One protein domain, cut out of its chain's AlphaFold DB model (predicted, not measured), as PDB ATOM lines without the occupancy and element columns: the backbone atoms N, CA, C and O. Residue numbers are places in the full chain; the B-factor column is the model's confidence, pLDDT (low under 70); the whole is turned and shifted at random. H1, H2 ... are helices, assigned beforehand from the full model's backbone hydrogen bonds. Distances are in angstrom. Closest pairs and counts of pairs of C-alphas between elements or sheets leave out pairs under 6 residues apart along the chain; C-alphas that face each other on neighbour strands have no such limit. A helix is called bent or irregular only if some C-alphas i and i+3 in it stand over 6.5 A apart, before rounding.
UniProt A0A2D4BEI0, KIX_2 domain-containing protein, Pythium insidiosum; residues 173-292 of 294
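Overview. This is residues 173 to 292 of the 294 residues of the protein "KIX_2 domain-containing protein" of Pythium insidiosum (UniProt A0A2D4BEI0). A helical hairpin of H1b and H2 makes the core; H1a bends away from H1b and runs side by side with H3a, while the start of H3b crosses H1b. Beyond this small body the end of H3b, residues 273 to 279 and 281 to 290, sticks out as an arm and makes much of the length, and at another corner residues 202 to 207 stand free. You will read 120 residues with three named helices, H1, H2 and H3 in that order, and no named strand: the class is all helix. The whole is loose, with a radius of gyration of the C-alphas of 19.0 A, and elongated, spanning 64 by 37 by 25 A.

Arrangement. Start at residues 173 to 203, H1, assigned as one helix by its hydrogen bonds but bent: C-alphas 182 and 185 are 7.9 A apart, and its arms H1a, residues 173 to 182, and H1b, residues 185 to 203, stand at a steep tilt of 64 degrees. Next comes H2, residues 215 to 230, which forms a helical hairpin with H1b: they touch, closest at the C-alphas of Tyr 191 and Leu 222, 6.4 A apart, at a shallow tilt of 27 degrees, opposite ways. With residues 229 to 230 alone H2 touches H1a, closest at the C-alphas of Lys 180 and Leu 229, 4.9 A. Then find H3, residues 247 to 290, also assigned as one helix by its hydrogen bonds but bent: C-alphas 259 and 262 are 6.6 A apart, and its arms H3a, residues 247 to 259, and H3b, residues 262 to 290, stand at 43 degrees, a steep tilt. H3a touches H1a, closest at the C-alphas of Leu 176 and Leu 250, 7.3 A, at a shallow tilt of 11 degrees, the same way. H3b touches H1b with residues 262 to 265 alone, closest at the C-alphas of Val 190 and Leu 265, 6.0 A, only just about perpendicular at 72 degrees. H2 and H3b are apart. Every O i to N i+4 pair is within hydrogen-bond range in H1a, H1b, H2 and H3a, and 23 of 25 in H3b.

Along the chain. Find C-alpha 173 at (52.048, -17.898, 1.474); from there H1a runs 14.1 A and H1b, from C-alpha 185, 27.4 A. H2 measures 22.0 A and H3a 18.1 A. H3b runs 39.7 A to C-alpha 290 at (3.410, -0.482, 22.646); it is irregular, with C-alphas 274 and 277 6.55 A apart, and has a kink of 34 degrees near residue 277.

Size, cuts and confidence. The C-alphas of Arg 243 and Arg 292, the two farthest apart, are 66.7 A apart. The printed part has no cut, and both links, H1 to H2 and H2 to H3, are long. Look for pLDDT under 70 at residues 208 to 213, 232 to 242 and 289 to 292.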
ATOM      1  N   PHE A 173      52.535 -18.283   0.149       87.25
ATOM      2  CA  PHE A 173      52.048 -17.898   1.474       87.25
ATOM      3  C   PHE A 173      51.841 -16.388   1.607       87.25
ATOM      4  O   PHE A 173      50.900 -15.963   2.277       87.25
ATOM      5  N   SER A 174      52.660 -15.572   0.944       87.69
ATOM      6  CA  SER A 174      52.447 -14.125   0.865       87.69
ATOM      7  C   SER A 174      51.120 -13.800   0.174       87.69
ATOM      8  O   SER A 174      50.294 -13.068   0.728       87.69
ATOM      9  N   ARG A 175      50.845 -14.434  -0.976       91.44
ATOM     10  CA  ARG A 175      49.571 -14.280  -1.692       91.44
ATOM     11  C   ARG A 175      48.386 -14.759  -0.857       91.44
ATOM     12  O   ARG A 175      47.386 -14.049  -0.755       91.44
ATOM     13  N   LEU A 176      48.512 -15.919  -0.214       91.88
ATOM     14  CA  LEU A 176      47.471 -16.485   0.641       91.88
ATOM     15  C   LEU A 176      47.149 -15.579   1.841       91.88
ATOM     16  O   LEU A 176      45.976 -15.397   2.163       91.88
ATOM     17  N   ARG A 177      48.155 -14.946   2.464       90.31
ATOM     18  CA  ARG A 177      47.945 -13.939   3.523       90.31
ATOM     19  C   ARG A 177      47.177 -12.717   3.016       90.31
ATOM     20  O   ARG A 177      46.285 -12.228   3.714       90.31
ATOM     21  N   GLY A 178      47.481 -12.256   1.802       92.12
ATOM     22  CA  GLY A 178      46.720 -11.195   1.140       92.12
ATOM     23  C   GLY A 178      45.249 -11.579   0.967       92.12
ATOM     24  O   GLY A 178      44.362 -10.875   1.445       92.12
ATOM     25  N   MET A 179      44.989 -12.756   0.388       94.94
ATOM     26  CA  MET A 179      43.627 -13.275   0.213       94.94
ATOM     27  C   MET A 179      42.883 -13.466   1.540       94.94
ATOM     28  O   MET A 179      41.694 -13.167   1.620       94.94
ATOM     29  N   LYS A 180      43.565 -13.937   2.593       93.75
ATOM     30  CA  LYS A 180      42.991 -14.078   3.940       93.75
ATOM     31  C   LYS A 180      42.507 -12.733   4.463       93.75
ATOM     32  O   LYS A 180      41.374 -12.631   4.913       93.75
ATOM     33  N   THR A 181      43.338 -11.703   4.367       93.25
ATOM     34  CA  THR A 181      42.982 -10.356   4.835       93.25
ATOM     35  C   THR A 181      41.804  -9.780   4.048       93.25
ATOM     36  O   THR A 181      40.959  -9.103   4.620       93.25
ATOM     37  N   GLN A 182      41.731 -10.076   2.749       96.12
ATOM     38  CA  GLN A 182      40.743  -9.486   1.852       96.12
ATOM     39  C   GLN A 182      39.384 -10.194   1.835       96.12
ATOM     40  O   GLN A 182      38.390  -9.537   1.558       96.12
ATOM     41  N   TYR A 183      39.340 -11.515   2.035       97.44
ATOM     42  CA  TYR A 183      38.128 -12.304   1.776       97.44
ATOM     43  C   TYR A 183      37.642 -13.138   2.966       97.44
ATOM     44  O   TYR A 183      36.579 -13.759   2.873       97.44
ATOM     45  N   ARG A 184      38.409 -13.235   4.063       95.25
ATOM     46  CA  ARG A 184      38.077 -14.125   5.192       95.25
ATOM     47  C   ARG A 184      36.671 -13.868   5.719       95.25
ATOM     48  O   ARG A 184      35.884 -14.808   5.847       95.25
ATOM     49  N   ASP A 185      36.371 -12.617   6.038       95.88
ATOM     50  CA  ASP A 185      35.135 -12.268   6.727       95.88
ATOM     51  C   ASP A 185      33.936 -12.341   5.771       95.88
ATOM     52  O   ASP A 185      32.873 -12.843   6.148       95.88
ATOM     53  N   GLU A 186      34.112 -11.941   4.508       96.38
ATOM     54  CA  GLU A 186      33.103 -12.075   3.456       96.38
ATOM     55  C   GLU A 186      32.702 -13.534   3.233       96.38
ATOM     56  O   GLU A 186      31.512 -13.868   3.230       96.38
ATOM     57  N   VAL A 187      33.693 -14.414   3.051       97.56
ATOM     58  CA  VAL A 187      33.471 -15.842   2.796       97.56
ATOM     59  C   VAL A 187      32.813 -16.497   4.013       97.56
ATOM     60  O   VAL A 187      31.845 -17.246   3.848       97.56
ATOM     61  N   ALA A 188      33.274 -16.183   5.228       96.31
ATOM     62  CA  ALA A 188      32.692 -16.701   6.465       96.31
ATOM     63  C   ALA A 188      31.228 -16.265   6.648       96.31
ATOM     64  O   ALA A 188      30.380 -17.073   7.041       96.31
ATOM     65  N   LEU A 189      30.903 -15.008   6.324       96.12
ATOM     66  CA  LEU A 189      29.538 -14.495   6.403       96.12
ATOM     67  C   LEU A 189      28.614 -15.207   5.413       96.12
ATOM     68  O   LEU A 189      27.537 -15.664   5.806       96.12
ATOM     69  N   VAL A 190      29.032 -15.336   4.149       97.19
ATOM     70  CA  VAL A 190      28.244 -16.042   3.126       97.19
ATOM     71  C   VAL A 190      28.032 -17.499   3.517       97.19
ATOM     72  O   VAL A 190      26.910 -17.992   3.435       97.19
ATOM     73  N   TYR A 191      29.079 -18.178   3.985       97.06
ATOM     74  CA  TYR A 191      28.980 -19.558   4.444       97.06
ATOM     75  C   TYR A 191      27.950 -19.712   5.571       97.06
ATOM     76  O   TYR A 191      27.059 -20.556   5.474       97.06
ATOM     77  N   ARG A 192      28.002 -18.850   6.596       96.81
ATOM     78  CA  ARG A 192      27.043 -18.865   7.709       96.81
ATOM     79  C   ARG A 192      25.602 -18.673   7.233       96.81
ATOM     80  O   ARG A 192      24.722 -19.439   7.625       96.81
ATOM     81  N   GLU A 193      25.356 -17.683   6.377       94.81
ATOM     82  CA  GLU A 193      24.000 -17.416   5.884       94.81
ATOM     83  C   GLU A 193      23.479 -18.520   4.968       94.81
ATOM     84  O   GLU A 193      22.313 -18.904   5.068       94.81
ATOM     85  N   LEU A 194      24.327 -19.089   4.112       94.06
ATOM     86  CA  LEU A 194      23.926 -20.205   3.263       94.06
ATOM     87  C   LEU A 194      23.684 -21.485   4.064       94.06
ATOM     88  O   LEU A 194      22.768 -22.228   3.721       94.06
ATOM     89  N   CYS A 195      24.418 -21.728   5.154       93.50
ATOM     90  CA  CYS A 195      24.087 -22.799   6.093       93.50
ATOM     91  C   CYS A 195      22.694 -22.595   6.699       93.50
ATOM     92  O   CYS A 195      21.893 -23.526   6.694       93.50
ATOM     93  N   ARG A 196      22.371 -21.373   7.145       92.62
ATOM     94  CA  ARG A 196      21.043 -21.041   7.683       92.62
ATOM     95  C   ARG A 196      19.939 -21.263   6.646       92.62
ATOM     96  O   ARG A 196      18.912 -21.862   6.958       92.62
ATOM     97  N   VAL A 197      20.150 -20.809   5.410       90.19
ATOM     98  CA  VAL A 197      19.215 -21.027   4.293       90.19
ATOM     99  C   VAL A 197      19.065 -22.516   3.989       90.19
ATOM    100  O   VAL A 197      17.941 -22.986   3.825       90.19
ATOM    101  N   ASN A 198      20.163 -23.273   3.974       89.88
ATOM    102  CA  ASN A 198      20.128 -24.714   3.760       89.88
ATOM    103  C   ASN A 198      19.276 -25.407   4.831       89.88
ATOM    104  O   ASN A 198      18.419 -26.207   4.484       89.88
ATOM    105  N   THR A 199      19.415 -25.042   6.109       89.12
ATOM    106  CA  THR A 199      18.557 -25.563   7.187       89.12
ATOM    107  C   THR A 199      17.073 -25.296   6.918       89.12
ATOM    108  O   THR A 199      16.260 -26.214   7.003       89.12
ATOM    109  N   VAL A 200      16.704 -24.074   6.518       87.38
ATOM    110  CA  VAL A 200      15.306 -23.728   6.188       87.38
ATOM    111  C   VAL A 200      14.783 -24.548   5.003       87.38
ATOM    112  O   VAL A 200      13.658 -25.045   5.050       87.38
ATOM    113  N   ILE A 201      15.600 -24.733   3.962       85.06
ATOM    114  CA  ILE A 201      15.250 -25.562   2.800       85.06
ATOM    115  C   ILE A 201      15.022 -27.014   3.230       85.06
ATOM    116  O   ILE A 201      14.012 -27.599   2.849       85.06
ATOM    117  N   GLN A 202      15.910 -27.576   4.057       81.44
ATOM    118  CA  GLN A 202      15.813 -28.961   4.531       81.44
ATOM    119  C   GLN A 202      14.579 -29.201   5.414       81.44
ATOM    120  O   GLN A 202      13.974 -30.268   5.347       81.44
ATOM    121  N   HIS A 203      14.150 -28.221   6.211       83.44
ATOM    122  CA  HIS A 203      12.930 -28.356   7.017       83.44
ATOM    123  C   HIS A 203      11.637 -28.116   6.221       83.44
ATOM    124  O   HIS A 203      10.564 -28.536   6.651       83.44
ATOM    125  N   SER A 204      11.712 -27.511   5.033       80.00
ATOM    126  CA  SER A 204      10.546 -27.246   4.190       80.00
ATOM    127  C   SER A 204      10.194 -28.439   3.291       80.00
ATOM    128  O   SER A 204      10.999 -28.899   2.483       80.00
ATOM    129  N   ALA A 205       8.962 -28.953   3.391       70.19
ATOM    130  CA  ALA A 205       8.479 -30.064   2.558       70.19
ATOM    131  C   ALA A 205       8.262 -29.683   1.077       70.19
ATOM    132  O   ALA A 205       8.273 -30.559   0.209       70.19
ATOM    133  N   THR A 206       8.069 -28.392   0.786       74.06
ATOM    134  CA  THR A 206       7.873 -27.864  -0.575       74.06
ATOM    135  C   THR A 206       9.197 -27.585  -1.281       74.06
ATOM    136  O   THR A 206       9.302 -27.823  -2.479       74.06
ATOM    137  N   LEU A 207      10.225 -27.143  -0.549       70.00
ATOM    138  CA  LEU A 207      11.541 -26.822  -1.119       70.00
ATOM    139  C   LEU A 207      12.469 -28.040  -1.219       70.00
ATOM    140  O   LEU A 207      13.340 -28.068  -2.084       70.00
ATOM    141  N   ARG A 208      12.267 -29.069  -0.382       67.31
ATOM    142  CA  ARG A 208      13.064 -30.309  -0.408       67.31
ATOM    143  C   ARG A 208      12.985 -31.095  -1.719       67.31
ATOM    144  O   ARG A 208      13.923 -31.818  -2.026       67.31
ATOM    145  N   ARG A 209      11.886 -30.980  -2.474       63.09
ATOM    146  CA  ARG A 209      11.659 -31.762  -3.707       63.09
ATOM    147  C   ARG A 209      12.365 -31.197  -4.943       63.09
ATOM    148  O   ARG A 209      12.220 -31.759  -6.019       63.09
ATOM    149  N   HIS A 210      13.098 -30.091  -4.821       60.69
ATOM    150  CA  HIS A 210      13.833 -29.528  -5.949       60.69
ATOM    151  C   HIS A 210      15.169 -30.283  -6.126       60.69
ATOM    152  O   HIS A 210      16.119 -30.075  -5.374       60.69
ATOM    153  N   GLU A 211      15.217 -31.186  -7.110       53.50
ATOM    154  CA  GLU A 211      16.187 -32.289  -7.286       53.50
ATOM    155  C   GLU A 211      17.659 -31.927  -7.602       53.50
ATOM    156  O   GLU A 211      18.425 -32.775  -8.044       53.50
ATOM    157  N   SER A 212      18.143 -30.710  -7.359       56.22
ATOM    158  CA  SER A 212      19.586 -30.433  -7.520       56.22
ATOM    159  C   SER A 212      20.074 -29.362  -6.564       56.22
ATOM    160  O   SER A 212      20.361 -28.221  -6.932       56.22
ATOM    161  N   ASN A 213      20.191 -29.725  -5.290       64.12
ATOM    162  CA  ASN A 213      20.727 -28.808  -4.297       64.12
ATOM    163  C   ASN A 213      22.266 -28.762  -4.377       64.12
ATOM    164  O   ASN A 213      22.967 -29.163  -3.448       64.12
ATOM    165  N   ASN A 214      22.787 -28.194  -5.477       82.19
ATOM    166  CA  ASN A 214      24.201 -27.823  -5.672       82.19
ATOM    167  C   ASN A 214      24.736 -26.935  -4.526       82.19
ATOM    168  O   ASN A 214      25.936 -26.689  -4.414       82.19
ATOM    169  N   LEU A 215      23.844 -26.441  -3.659       87.62
ATOM    170  CA  LEU A 215      24.163 -25.756  -2.417       87.62
ATOM    171  C   LEU A 215      25.033 -26.605  -1.484       87.62
ATOM    172  O   LEU A 215      25.930 -26.051  -0.860       87.62
ATOM    173  N   GLY A 216      24.813 -27.922  -1.393       87.88
ATOM    174  CA  GLY A 216      25.627 -28.805  -0.545       87.88
ATOM    175  C   GLY A 216      27.094 -28.849  -0.990       87.88
ATOM    176  O   GLY A 216      28.007 -28.650  -0.182       87.88
ATOM    177  N   ASP A 217      27.317 -29.007  -2.293       90.38
ATOM    178  CA  ASP A 217      28.653 -28.971  -2.897       90.38
ATOM    179  C   ASP A 217      29.280 -27.583  -2.785       90.38
ATOM    180  O   ASP A 217      30.460 -27.443  -2.453       90.38
ATOM    181  N   PHE A 218      28.480 -26.532  -2.979       93.38
ATOM    182  CA  PHE A 218      28.931 -25.158  -2.810       93.38
ATOM    183  C   PHE A 218      29.360 -24.863  -1.366       93.38
ATOM    184  O   PHE A 218      30.436 -24.309  -1.150       93.38
ATOM    185  N   LEU A 219      28.588 -25.300  -0.365       93.69
ATOM    186  CA  LEU A 219      28.947 -25.195   1.052       93.69
ATOM    187  C   LEU A 219      30.225 -25.979   1.371       93.69
ATOM    188  O   LEU A 219      31.064 -25.510   2.139       93.69
ATOM    189  N   THR A 220      30.407 -27.149   0.758       93.44
ATOM    190  CA  THR A 220      31.638 -27.940   0.894       93.44
ATOM    191  C   THR A 220      32.841 -27.207   0.300       93.44
ATOM    192  O   THR A 220      33.916 -27.193   0.901       93.44
ATOM    193  N   ASN A 221      32.674 -26.542  -0.843       94.25
ATOM    194  CA  ASN A 221      33.719 -25.709  -1.434       94.25
ATOM    195  C   ASN A 221      34.034 -24.483  -0.568       94.25
ATOM    196  O   ASN A 221      35.208 -24.200  -0.341       94.25
ATOM    197  N   LEU A 222      33.026 -23.815  -0.000       96.31
ATOM    198  CA  LEU A 222      33.238 -22.717   0.948       96.31
ATOM    199  C   LEU A 222      34.017 -23.169   2.184       96.31
ATOM    200  O   LEU A 222      34.960 -22.486   2.573       96.31
ATOM    201  N   LYS A 223      33.706 -24.342   2.754       94.19
ATOM    202  CA  LYS A 223      34.497 -24.920   3.856       94.19
ATOM    203  C   LYS A 223      35.963 -25.097   3.472       94.19
ATOM    204  O   LYS A 223      36.831 -24.743   4.258       94.19
ATOM    205  N   LYS A 224      36.249 -25.605   2.266       92.88
ATOM    206  CA  LYS A 224      37.629 -25.761   1.771       92.88
ATOM    207  C   LYS A 224      38.340 -24.414   1.634       92.88
ATOM    208  O   LYS A 224      39.514 -24.328   1.970       92.88
ATOM    209  N   ILE A 225      37.642 -23.379   1.164       94.38
ATOM    210  CA  ILE A 225      38.197 -22.024   1.032       94.38
ATOM    211  C   ILE A 225      38.460 -21.413   2.409       94.38
ATOM    212  O   ILE A 225      39.559 -20.927   2.636       94.38
ATOM    213  N   ILE A 226      37.503 -21.472   3.340       93.44
ATOM    214  CA  ILE A 226      37.692 -20.989   4.720       93.44
ATOM    215  C   ILE A 226      38.895 -21.689   5.343       93.44
ATOM    216  O   ILE A 226      39.805 -21.033   5.836       93.44
ATOM    217  N   TYR A 227      38.939 -23.012   5.220       90.31
ATOM    218  CA  TYR A 227      40.040 -23.813   5.723       90.31
ATOM    219  C   TYR A 227      41.389 -23.414   5.109       90.31
ATOM    220  O   TYR A 227      42.380 -23.311   5.822       90.31
ATOM    221  N   LEU A 228      41.434 -23.154   3.797       91.25
ATOM    222  CA  LEU A 228      42.617 -22.642   3.103       91.25
ATOM    223  C   LEU A 228      43.040 -21.265   3.638       91.25
ATOM    224  O   LEU A 228      44.219 -21.065   3.914       91.25
ATOM    225  N   LEU A 229      42.100 -20.329   3.795       91.06
ATOM    226  CA  LEU A 229      42.382 -18.974   4.273       91.06
ATOM    227  C   LEU A 229      42.811 -18.958   5.745       91.06
ATOM    228  O   LEU A 229      43.573 -18.086   6.155       91.06
ATOM    229  N   GLU A 230      42.359 -19.907   6.560       86.19
ATOM    230  CA  GLU A 230      42.723 -19.977   7.975       86.19
ATOM    231  C   GLU A 230      44.112 -20.568   8.231       86.19
ATOM    232  O   GLU A 230      44.651 -20.334   9.315       86.19
ATOM    233  N   GLN A 231      44.739 -21.202   7.231       77.56
ATOM    234  CA  GLN A 231      46.074 -21.798   7.359       77.56
ATOM    235  C   GLN A 231      47.108 -20.811   7.906       77.56
ATOM    236  O   GLN A 231      47.124 -19.624   7.557       77.56
ATOM    237  N   GLN A 232      47.987 -21.333   8.762       67.31
ATOM    238  CA  GLN A 232      49.142 -20.619   9.292       67.31
ATOM    239  C   GLN A 232      50.426 -21.172   8.655       67.31
ATOM    240  O   GLN A 232      50.566 -22.392   8.540       67.31
ATOM    241  N   PRO A 233      51.375 -20.310   8.244       60.59
ATOM    242  CA  PRO A 233      52.650 -20.753   7.672       60.59
ATOM    243  C   PRO A 233      53.529 -21.492   8.697       60.59
ATOM    244  O   PRO A 233      54.317 -22.355   8.317       60.59
ATOM    245  N   ASP A 234      53.351 -21.194   9.988       58.50
ATOM    246  CA  ASP A 234      54.113 -21.786  11.098       58.50
ATOM    247  C   ASP A 234      53.589 -23.160  11.530       58.50
ATOM    248  O   ASP A 234      54.259 -23.897  12.258       58.50
ATOM    249  N   GLU A 235      52.400 -23.545  11.059       60.19
ATOM    250  CA  GLU A 235      51.899 -24.893  11.259       60.19
ATOM    251  C   GLU A 235      52.753 -25.825  10.395       60.19
ATOM    252  O   GLU A 235      52.639 -25.862   9.170       60.19
ATOM    253  N   MET A 236      53.658 -26.555  11.057       43.75
ATOM    254  CA  MET A 236      54.715 -27.407  10.485       43.75
ATOM    255  C   MET A 236      54.275 -28.338   9.341       43.75
ATOM    256  O   MET A 236      55.113 -28.858   8.605       43.75
ATOM    257  N   HIS A 237      52.971 -28.534   9.178       43.84
ATOM    258  CA  HIS A 237      52.343 -29.155   8.030       43.84
ATOM    259  C   HIS A 237      51.107 -28.338   7.644       43.84
ATOM    260  O   HIS A 237      49.987 -28.737   7.958       43.84
ATOM    261  N   GLY A 238      51.275 -27.214   6.938       52.69
ATOM    262  CA  GLY A 238      50.155 -26.621   6.209       52.69
ATOM    263  C   GLY A 238      49.469 -27.747   5.432       52.69
ATOM    264  O   GLY A 238      50.134 -28.438   4.655       52.69
ATOM    265  N   MET A 239      48.185 -27.994   5.710       55.16
ATOM    266  CA  MET A 239      47.455 -29.218   5.320       55.16
ATOM    267  C   MET A 239      47.366 -29.458   3.802       55.16
ATOM    268  O   MET A 239      46.838 -30.470   3.341       55.16
ATOM    269  N   ILE A 240      47.925 -28.549   3.008       66.38
ATOM    270  CA  ILE A 240      48.128 -28.694   1.577       66.38
ATOM    271  C   ILE A 240      49.540 -29.243   1.334       66.38
ATOM    272  O   ILE A 240      50.530 -28.561   1.630       66.38
ATOM    273  N   PRO A 241      49.653 -30.458   0.760       67.38
ATOM    274  CA  PRO A 241      50.929 -31.016   0.338       67.38
ATOM    275  C   PRO A 241      51.691 -30.024  -0.538       67.38
ATOM    276  O   PRO A 241      51.088 -29.394  -1.401       67.38
ATOM    277  N   GLN A 242      53.011 -29.942  -0.383       67.88
ATOM    278  CA  GLN A 242      53.868 -28.996  -1.111       67.88
ATOM    279  C   GLN A 242      53.647 -29.026  -2.638       67.88
ATOM    280  O   GLN A 242      53.605 -27.991  -3.288       67.88
ATOM    281  N   ARG A 243      53.354 -30.208  -3.197       70.50
ATOM    282  CA  ARG A 243      52.983 -30.411  -4.613       70.50
ATOM    283  C   ARG A 243      51.724 -29.669  -5.094       70.50
ATOM    284  O   ARG A 243      51.525 -29.552  -6.293       70.50
ATOM    285  N   LYS A 244      50.847 -29.230  -4.188       72.44
ATOM    286  CA  LYS A 244      49.603 -28.499  -4.492       72.44
ATOM    287  C   LYS A 244      49.706 -26.999  -4.184       72.44
ATOM    288  O   LYS A 244      48.734 -26.278  -4.383       72.44
ATOM    289  N   ARG A 245      50.850 -26.531  -3.671       83.88
ATOM    290  CA  ARG A 245      51.090 -25.118  -3.354       83.88
ATOM    291  C   ARG A 245      51.554 -24.398  -4.614       83.88
ATOM    292  O   ARG A 245      52.746 -24.286  -4.883       83.88
ATOM    293  N   THR A 246      50.593 -23.987  -5.430       87.19
ATOM    294  CA  THR A 246      50.837 -23.232  -6.662       87.19
ATOM    295  C   THR A 246      50.039 -21.935  -6.645       87.19
ATOM    296  O   THR A 246      48.949 -21.879  -6.071       87.19
ATOM    297  N   LEU A 247      50.583 -20.885  -7.265       88.38
ATOM    298  CA  LEU A 247      49.879 -19.607  -7.404       88.38
ATOM    299  C   LEU A 247      48.618 -19.762  -8.260       88.38
ATOM    300  O   LEU A 247      47.562 -19.286  -7.863       88.38
ATOM    301  N   GLU A 248      48.687 -20.562  -9.326       90.94
ATOM    302  CA  GLU A 248      47.538 -20.867 -10.190       90.94
ATOM    303  C   GLU A 248      46.342 -21.431  -9.409       90.94
ATOM    304  O   GLU A 248      45.189 -21.108  -9.686       90.94
ATOM    305  N   TYR A 249      46.599 -22.267  -8.396       90.56
ATOM    306  CA  TYR A 249      45.534 -22.780  -7.543       90.56
ATOM    307  C   TYR A 249      44.865 -21.660  -6.736       90.56
ATOM    308  O   TYR A 249      43.637 -21.638  -6.622       90.56
ATOM    309  N   LEU A 250      45.652 -20.721  -6.199       92.75
ATOM    310  CA  LEU A 250      45.117 -19.554  -5.495       92.75
ATOM    311  C   LEU A 250      44.328 -18.646  -6.436       92.75
ATOM    312  O   LEU A 250      43.257 -18.192  -6.046       92.75
ATOM    313  N   ASP A 251      44.782 -18.464  -7.676       94.12
ATOM    314  CA  ASP A 251      44.067 -17.673  -8.679       94.12
ATOM    315  C   ASP A 251      42.699 -18.286  -8.996       94.12
ATOM    316  O   ASP A 251      41.692 -17.578  -9.052       94.12
ATOM    317  N   VAL A 252      42.618 -19.616  -9.131       95.19
ATOM    318  CA  VAL A 252      41.342 -20.326  -9.320       95.19
ATOM    319  C   VAL A 252      40.412 -20.116  -8.123       95.19
ATOM    320  O   VAL A 252      39.218 -19.854  -8.314       95.19
ATOM    321  N   VAL A 253      40.941 -20.209  -6.898       95.56
ATOM    322  CA  VAL A 253      40.173 -19.975  -5.667       95.56
ATOM    323  C   VAL A 253      39.686 -18.532  -5.591       95.56
ATOM    324  O   VAL A 253      38.504 -18.303  -5.336       95.56
ATOM    325  N   GLU A 254      40.552 -17.560  -5.849       96.38
ATOM    326  CA  GLU A 254      40.198 -16.145  -5.839       96.38
ATOM    327  C   GLU A 254      39.123 -15.835  -6.876       96.38
ATOM    328  O   GLU A 254      38.105 -15.223  -6.559       96.38
ATOM    329  N   SER A 255      39.281 -16.347  -8.095       97.75
ATOM    330  CA  SER A 255      38.267 -16.238  -9.140       97.75
ATOM    331  C   SER A 255      36.929 -16.847  -8.692       97.75
ATOM    332  O   SER A 255      35.865 -16.282  -8.960       97.75
ATOM    333  N   HIS A 256      36.948 -17.980  -7.979       97.00
ATOM    334  CA  HIS A 256      35.730 -18.577  -7.431       97.00
ATOM    335  C   HIS A 256      35.068 -17.659  -6.394       97.00
ATOM    336  O   HIS A 256      33.852 -17.448  -6.447       97.00
ATOM    337  N   ILE A 257      35.855 -17.062  -5.494       97.75
ATOM    338  CA  ILE A 257      35.372 -16.080  -4.516       97.75
ATOM    339  C   ILE A 257      34.732 -14.891  -5.242       97.75
ATOM    340  O   ILE A 257      33.568 -14.564  -4.996       97.75
ATOM    341  N   GLN A 258      35.441 -14.297  -6.197       97.88
ATOM    342  CA  GLN A 258      34.995 -13.109  -6.917       97.88
ATOM    343  C   GLN A 258      33.729 -13.348  -7.745       97.88
ATOM    344  O   GLN A 258      32.820 -12.521  -7.733       97.88
ATOM    345  N   ARG A 259      33.637 -14.479  -8.456       97.56
ATOM    346  CA  ARG A 259      32.529 -14.740  -9.392       97.56
ATOM    347  C   ARG A 259      31.313 -15.399  -8.754       97.56
ATOM    348  O   ARG A 259      30.232 -15.346  -9.338       97.56
ATOM    349  N   LYS A 260      31.469 -16.082  -7.616       96.00
ATOM    350  CA  LYS A 260      30.374 -16.838  -6.980       96.00
ATOM    351  C   LYS A 260      30.043 -16.333  -5.584       96.00
ATOM    352  O   LYS A 260      28.869 -16.147  -5.285       96.00
ATOM    353  N   VAL A 261      31.043 -16.075  -4.745       97.75
ATOM    354  CA  VAL A 261      30.825 -15.718  -3.334       97.75
ATOM    355  C   VAL A 261      30.427 -14.251  -3.182       97.75
ATOM    356  O   VAL A 261      29.404 -13.959  -2.562       97.75
ATOM    357  N   LEU A 262      31.172 -13.327  -3.796       97.56
ATOM    358  CA  LEU A 262      30.885 -11.892  -3.684       97.56
ATOM    359  C   LEU A 262      29.504 -11.499  -4.235       97.56
ATOM    360  O   LEU A 262      28.802 -10.751  -3.555       97.56
ATOM    361  N   PRO A 263      29.026 -12.022  -5.382       97.75
ATOM    362  CA  PRO A 263      27.671 -11.730  -5.846       97.75
ATOM    363  C   PRO A 263      26.592 -12.150  -4.843       97.75
ATOM    364  O   PRO A 263      25.620 -11.423  -4.646       97.75
ATOM    365  N   ILE A 264      26.771 -13.287  -4.160       96.62
ATOM    366  CA  ILE A 264      25.849 -13.727  -3.104       96.62
ATOM    367  C   ILE A 264      25.892 -12.744  -1.935       96.62
ATOM    368  O   ILE A 264      24.839 -12.294  -1.481       96.62
ATOM    369  N   LEU A 265      27.088 -12.353  -1.489       96.81
ATOM    370  CA  LEU A 265      27.252 -11.362  -0.428       96.81
ATOM    371  C   LEU A 265      26.556 -10.040  -0.767       96.81
ATOM    372  O   LEU A 265      25.840  -9.490   0.071       96.81
ATOM    373  N   TYR A 266      26.723  -9.534  -1.988       97.06
ATOM    374  CA  TYR A 266      26.080  -8.293  -2.414       97.06
ATOM    375  C   TYR A 266      24.557  -8.407  -2.406       97.06
ATOM    376  O   TYR A 266      23.885  -7.496  -1.920       97.06
ATOM    377  N   ARG A 267      23.998  -9.541  -2.845       95.88
ATOM    378  CA  ARG A 267      22.550  -9.789  -2.755       95.88
ATOM    379  C   ARG A 267      22.064  -9.850  -1.307       95.88
ATOM    380  O   ARG A 267      21.014  -9.282  -1.003       95.88
ATOM    381  N   LEU A 268      22.821 -10.480  -0.409       93.88
ATOM    382  CA  LEU A 268      22.511 -10.511   1.026       93.88
ATOM    383  C   LEU A 268      22.534  -9.104   1.639       93.88
ATOM    384  O   LEU A 268      21.571  -8.703   2.291       93.88
ATOM    385  N   ARG A 269      23.591  -8.322   1.379       93.94
ATOM    386  CA  ARG A 269      23.721  -6.932   1.854       93.94
ATOM    387  C   ARG A 269      22.608  -6.038   1.322       93.94
ATOM    388  O   ARG A 269      22.067  -5.230   2.079       93.94
ATOM    389  N   HIS A 270      22.254  -6.195   0.046       95.50
ATOM    390  CA  HIS A 270      21.147  -5.472  -0.563       95.50
ATOM    391  C   HIS A 270      19.835  -5.810   0.148       95.50
ATOM    392  O   HIS A 270      19.194  -4.912   0.673       95.50
ATOM    393  N   THR A 271      19.504  -7.099   0.273       93.94
ATOM    394  CA  THR A 271      18.277  -7.580   0.933       93.94
ATOM    395  C   THR A 271      18.176  -7.084   2.375       93.94
ATOM    396  O   THR A 271      17.118  -6.630   2.812       93.94
ATOM    397  N   TYR A 272      19.284  -7.122   3.120       91.88
ATOM    398  CA  TYR A 272      19.320  -6.579   4.471       91.88
ATOM    399  C   TYR A 272      19.023  -5.080   4.480       91.88
ATOM    400  O   TYR A 272      18.199  -4.623   5.262       91.88
ATOM    401  N   SER A 273      19.657  -4.315   3.596       92.00
ATOM    402  CA  SER A 273      19.535  -2.855   3.587       92.00
ATOM    403  C   SER A 273      18.170  -2.373   3.097       92.00
ATOM    404  O   SER A 273      17.639  -1.419   3.660       92.00
ATOM    405  N   THR A 274      17.603  -3.014   2.072       92.00
ATOM    406  CA  THR A 274      16.376  -2.550   1.405       92.00
ATOM    407  C   THR A 274      15.107  -3.160   1.975       92.00
ATOM    408  O   THR A 274      14.074  -2.500   1.972       92.00
ATOM    409  N   ILE A 275      15.169  -4.390   2.488       92.31
ATOM    410  CA  ILE A 275      13.979  -5.118   2.942       92.31
ATOM    411  C   ILE A 275      14.023  -5.312   4.456       92.31
ATOM    412  O   ILE A 275      13.146  -4.826   5.167       92.31
ATOM    413  N   LEU A 276      15.050  -5.983   4.984       88.38
ATOM    414  CA  LEU A 276      15.043  -6.383   6.398       88.38
ATOM    415  C   LEU A 276      15.226  -5.200   7.351       88.38
ATOM    416  O   LEU A 276      14.523  -5.111   8.352       88.38
ATOM    417  N   ARG A 277      16.139  -4.272   7.053       87.88
ATOM    418  CA  ARG A 277      16.464  -3.140   7.926       87.88
ATOM    419  C   ARG A 277      15.258  -2.213   8.133       87.88
ATOM    420  O   ARG A 277      14.963  -1.938   9.295       87.88
ATOM    421  N   PRO A 278      14.509  -1.783   7.098       88.75
ATOM    422  CA  PRO A 278      13.275  -1.025   7.305       88.75
ATOM    423  C   PRO A 278      12.234  -1.785   8.133       88.75
ATOM    424  O   PRO A 278      11.628  -1.204   9.032       88.75
ATOM    425  N   LEU A 279      12.052  -3.086   7.885       88.00
ATOM    426  CA  LEU A 279      11.101  -3.914   8.634       88.00
ATOM    427  C   LEU A 279      11.489  -4.045  10.112       88.00
ATOM    428  O   LEU A 279      10.647  -3.839  10.983       88.00
ATOM    429  N   MET A 280      12.762  -4.320  10.407       86.38
ATOM    430  CA  MET A 280      13.276  -4.406  11.777       86.38
ATOM    431  C   MET A 280      13.160  -3.070  12.513       86.38
ATOM    432  O   MET A 280      12.737  -3.040  13.667       86.38
ATOM    433  N   LEU A 281      13.499  -1.959  11.853       85.75
ATOM    434  CA  LEU A 281      13.368  -0.627  12.443       85.75
ATOM    435  C   LEU A 281      11.902  -0.281  12.728       85.75
ATOM    436  O   LEU A 281      11.602   0.253  13.794       85.75
ATOM    437  N   ASN A 282      10.983  -0.627  11.823       83.25
ATOM    438  CA  ASN A 282       9.549  -0.452  12.047       83.25
ATOM    439  C   ASN A 282       9.042  -1.320  13.199       83.25
ATOM    440  O   ASN A 282       8.303  -0.828  14.049       83.25
ATOM    441  N   TYR A 283       9.473  -2.578  13.274       85.62
ATOM    442  CA  TYR A 283       9.140  -3.471  14.378       85.62
ATOM    443  C   TYR A 283       9.609  -2.898  15.724       85.62
ATOM    444  O   TYR A 283       8.791  -2.686  16.613       85.62
ATOM    445  N   LEU A 284      10.887  -2.523  15.844       82.12
ATOM    446  CA  LEU A 284      11.450  -1.924  17.064       82.12
ATOM    447  C   LEU A 284      10.747  -0.611  17.450       82.12
ATOM    448  O   LEU A 284      10.435  -0.370  18.622       82.12
ATOM    449  N   ARG A 285      10.441   0.240  16.465       80.94
ATOM    450  CA  ARG A 285       9.698   1.488  16.680       80.94
ATOM    451  C   ARG A 285       8.267   1.235  17.163       80.94
ATOM    452  O   ARG A 285       7.749   2.018  17.955       80.94
ATOM    453  N   ASN A 286       7.633   0.157  16.719       75.62
ATOM    454  CA  ASN A 286       6.291  -0.217  17.157       75.62
ATOM    455  C   ASN A 286       6.303  -0.880  18.541       75.62
ATOM    456  O   ASN A 286       5.444  -0.560  19.358       75.62
ATOM    457  N   CYS A 287       7.315  -1.692  18.860       74.75
ATOM    458  CA  CYS A 287       7.506  -2.251  20.200       74.75
ATOM    459  C   CYS A 287       7.663  -1.146  21.254       74.75
ATOM    460  O   CYS A 287       6.929  -1.125  22.234       74.75
ATOM    461  N   THR A 288       8.528  -0.155  21.013       71.38
ATOM    462  CA  THR A 288       8.739   0.969  21.953       71.38
ATOM    463  C   THR A 288       7.520   1.882  22.134       71.38
ATOM    464  O   THR A 288       7.426   2.601  23.132       71.38
ATOM    465  N   ARG A 289       6.587   1.890  21.173       69.00
ATOM    466  CA  ARG A 289       5.291   2.576  21.292       69.00
ATOM    467  C   ARG A 289       4.280   1.748  22.078       69.00
ATOM    468  O   ARG A 289       3.525   2.328  22.848       69.00
ATOM    469  N   ALA A 290       4.276   0.427  21.902       65.38
ATOM    470  CA  ALA A 290       3.410  -0.482  22.646       65.38
ATOM    471  C   ALA A 290       3.744  -0.482  24.147       65.38
ATOM    472  O   ALA A 290       2.840  -0.381  24.966       65.38
ATOM    473  N   THR A 291       5.031  -0.471  24.512       67.31
ATOM    474  CA  THR A 291       5.471  -0.434  25.921       67.31
ATOM    475  C   THR A 291       5.128   0.876  26.639       67.31
ATOM    476  O   THR A 291       5.076   0.897  27.857       67.31
ATOM    477  N   ARG A 292       4.887   1.976  25.911       62.12
ATOM    478  CA  ARG A 292       4.491   3.274  26.495       62.12
ATOM    479  C   ARG A 292       2.979   3.449  26.675       62.12
ATOM    480  O   ARG A 292       2.552   4.502  27.132       62.12
TER     481      ARG A 292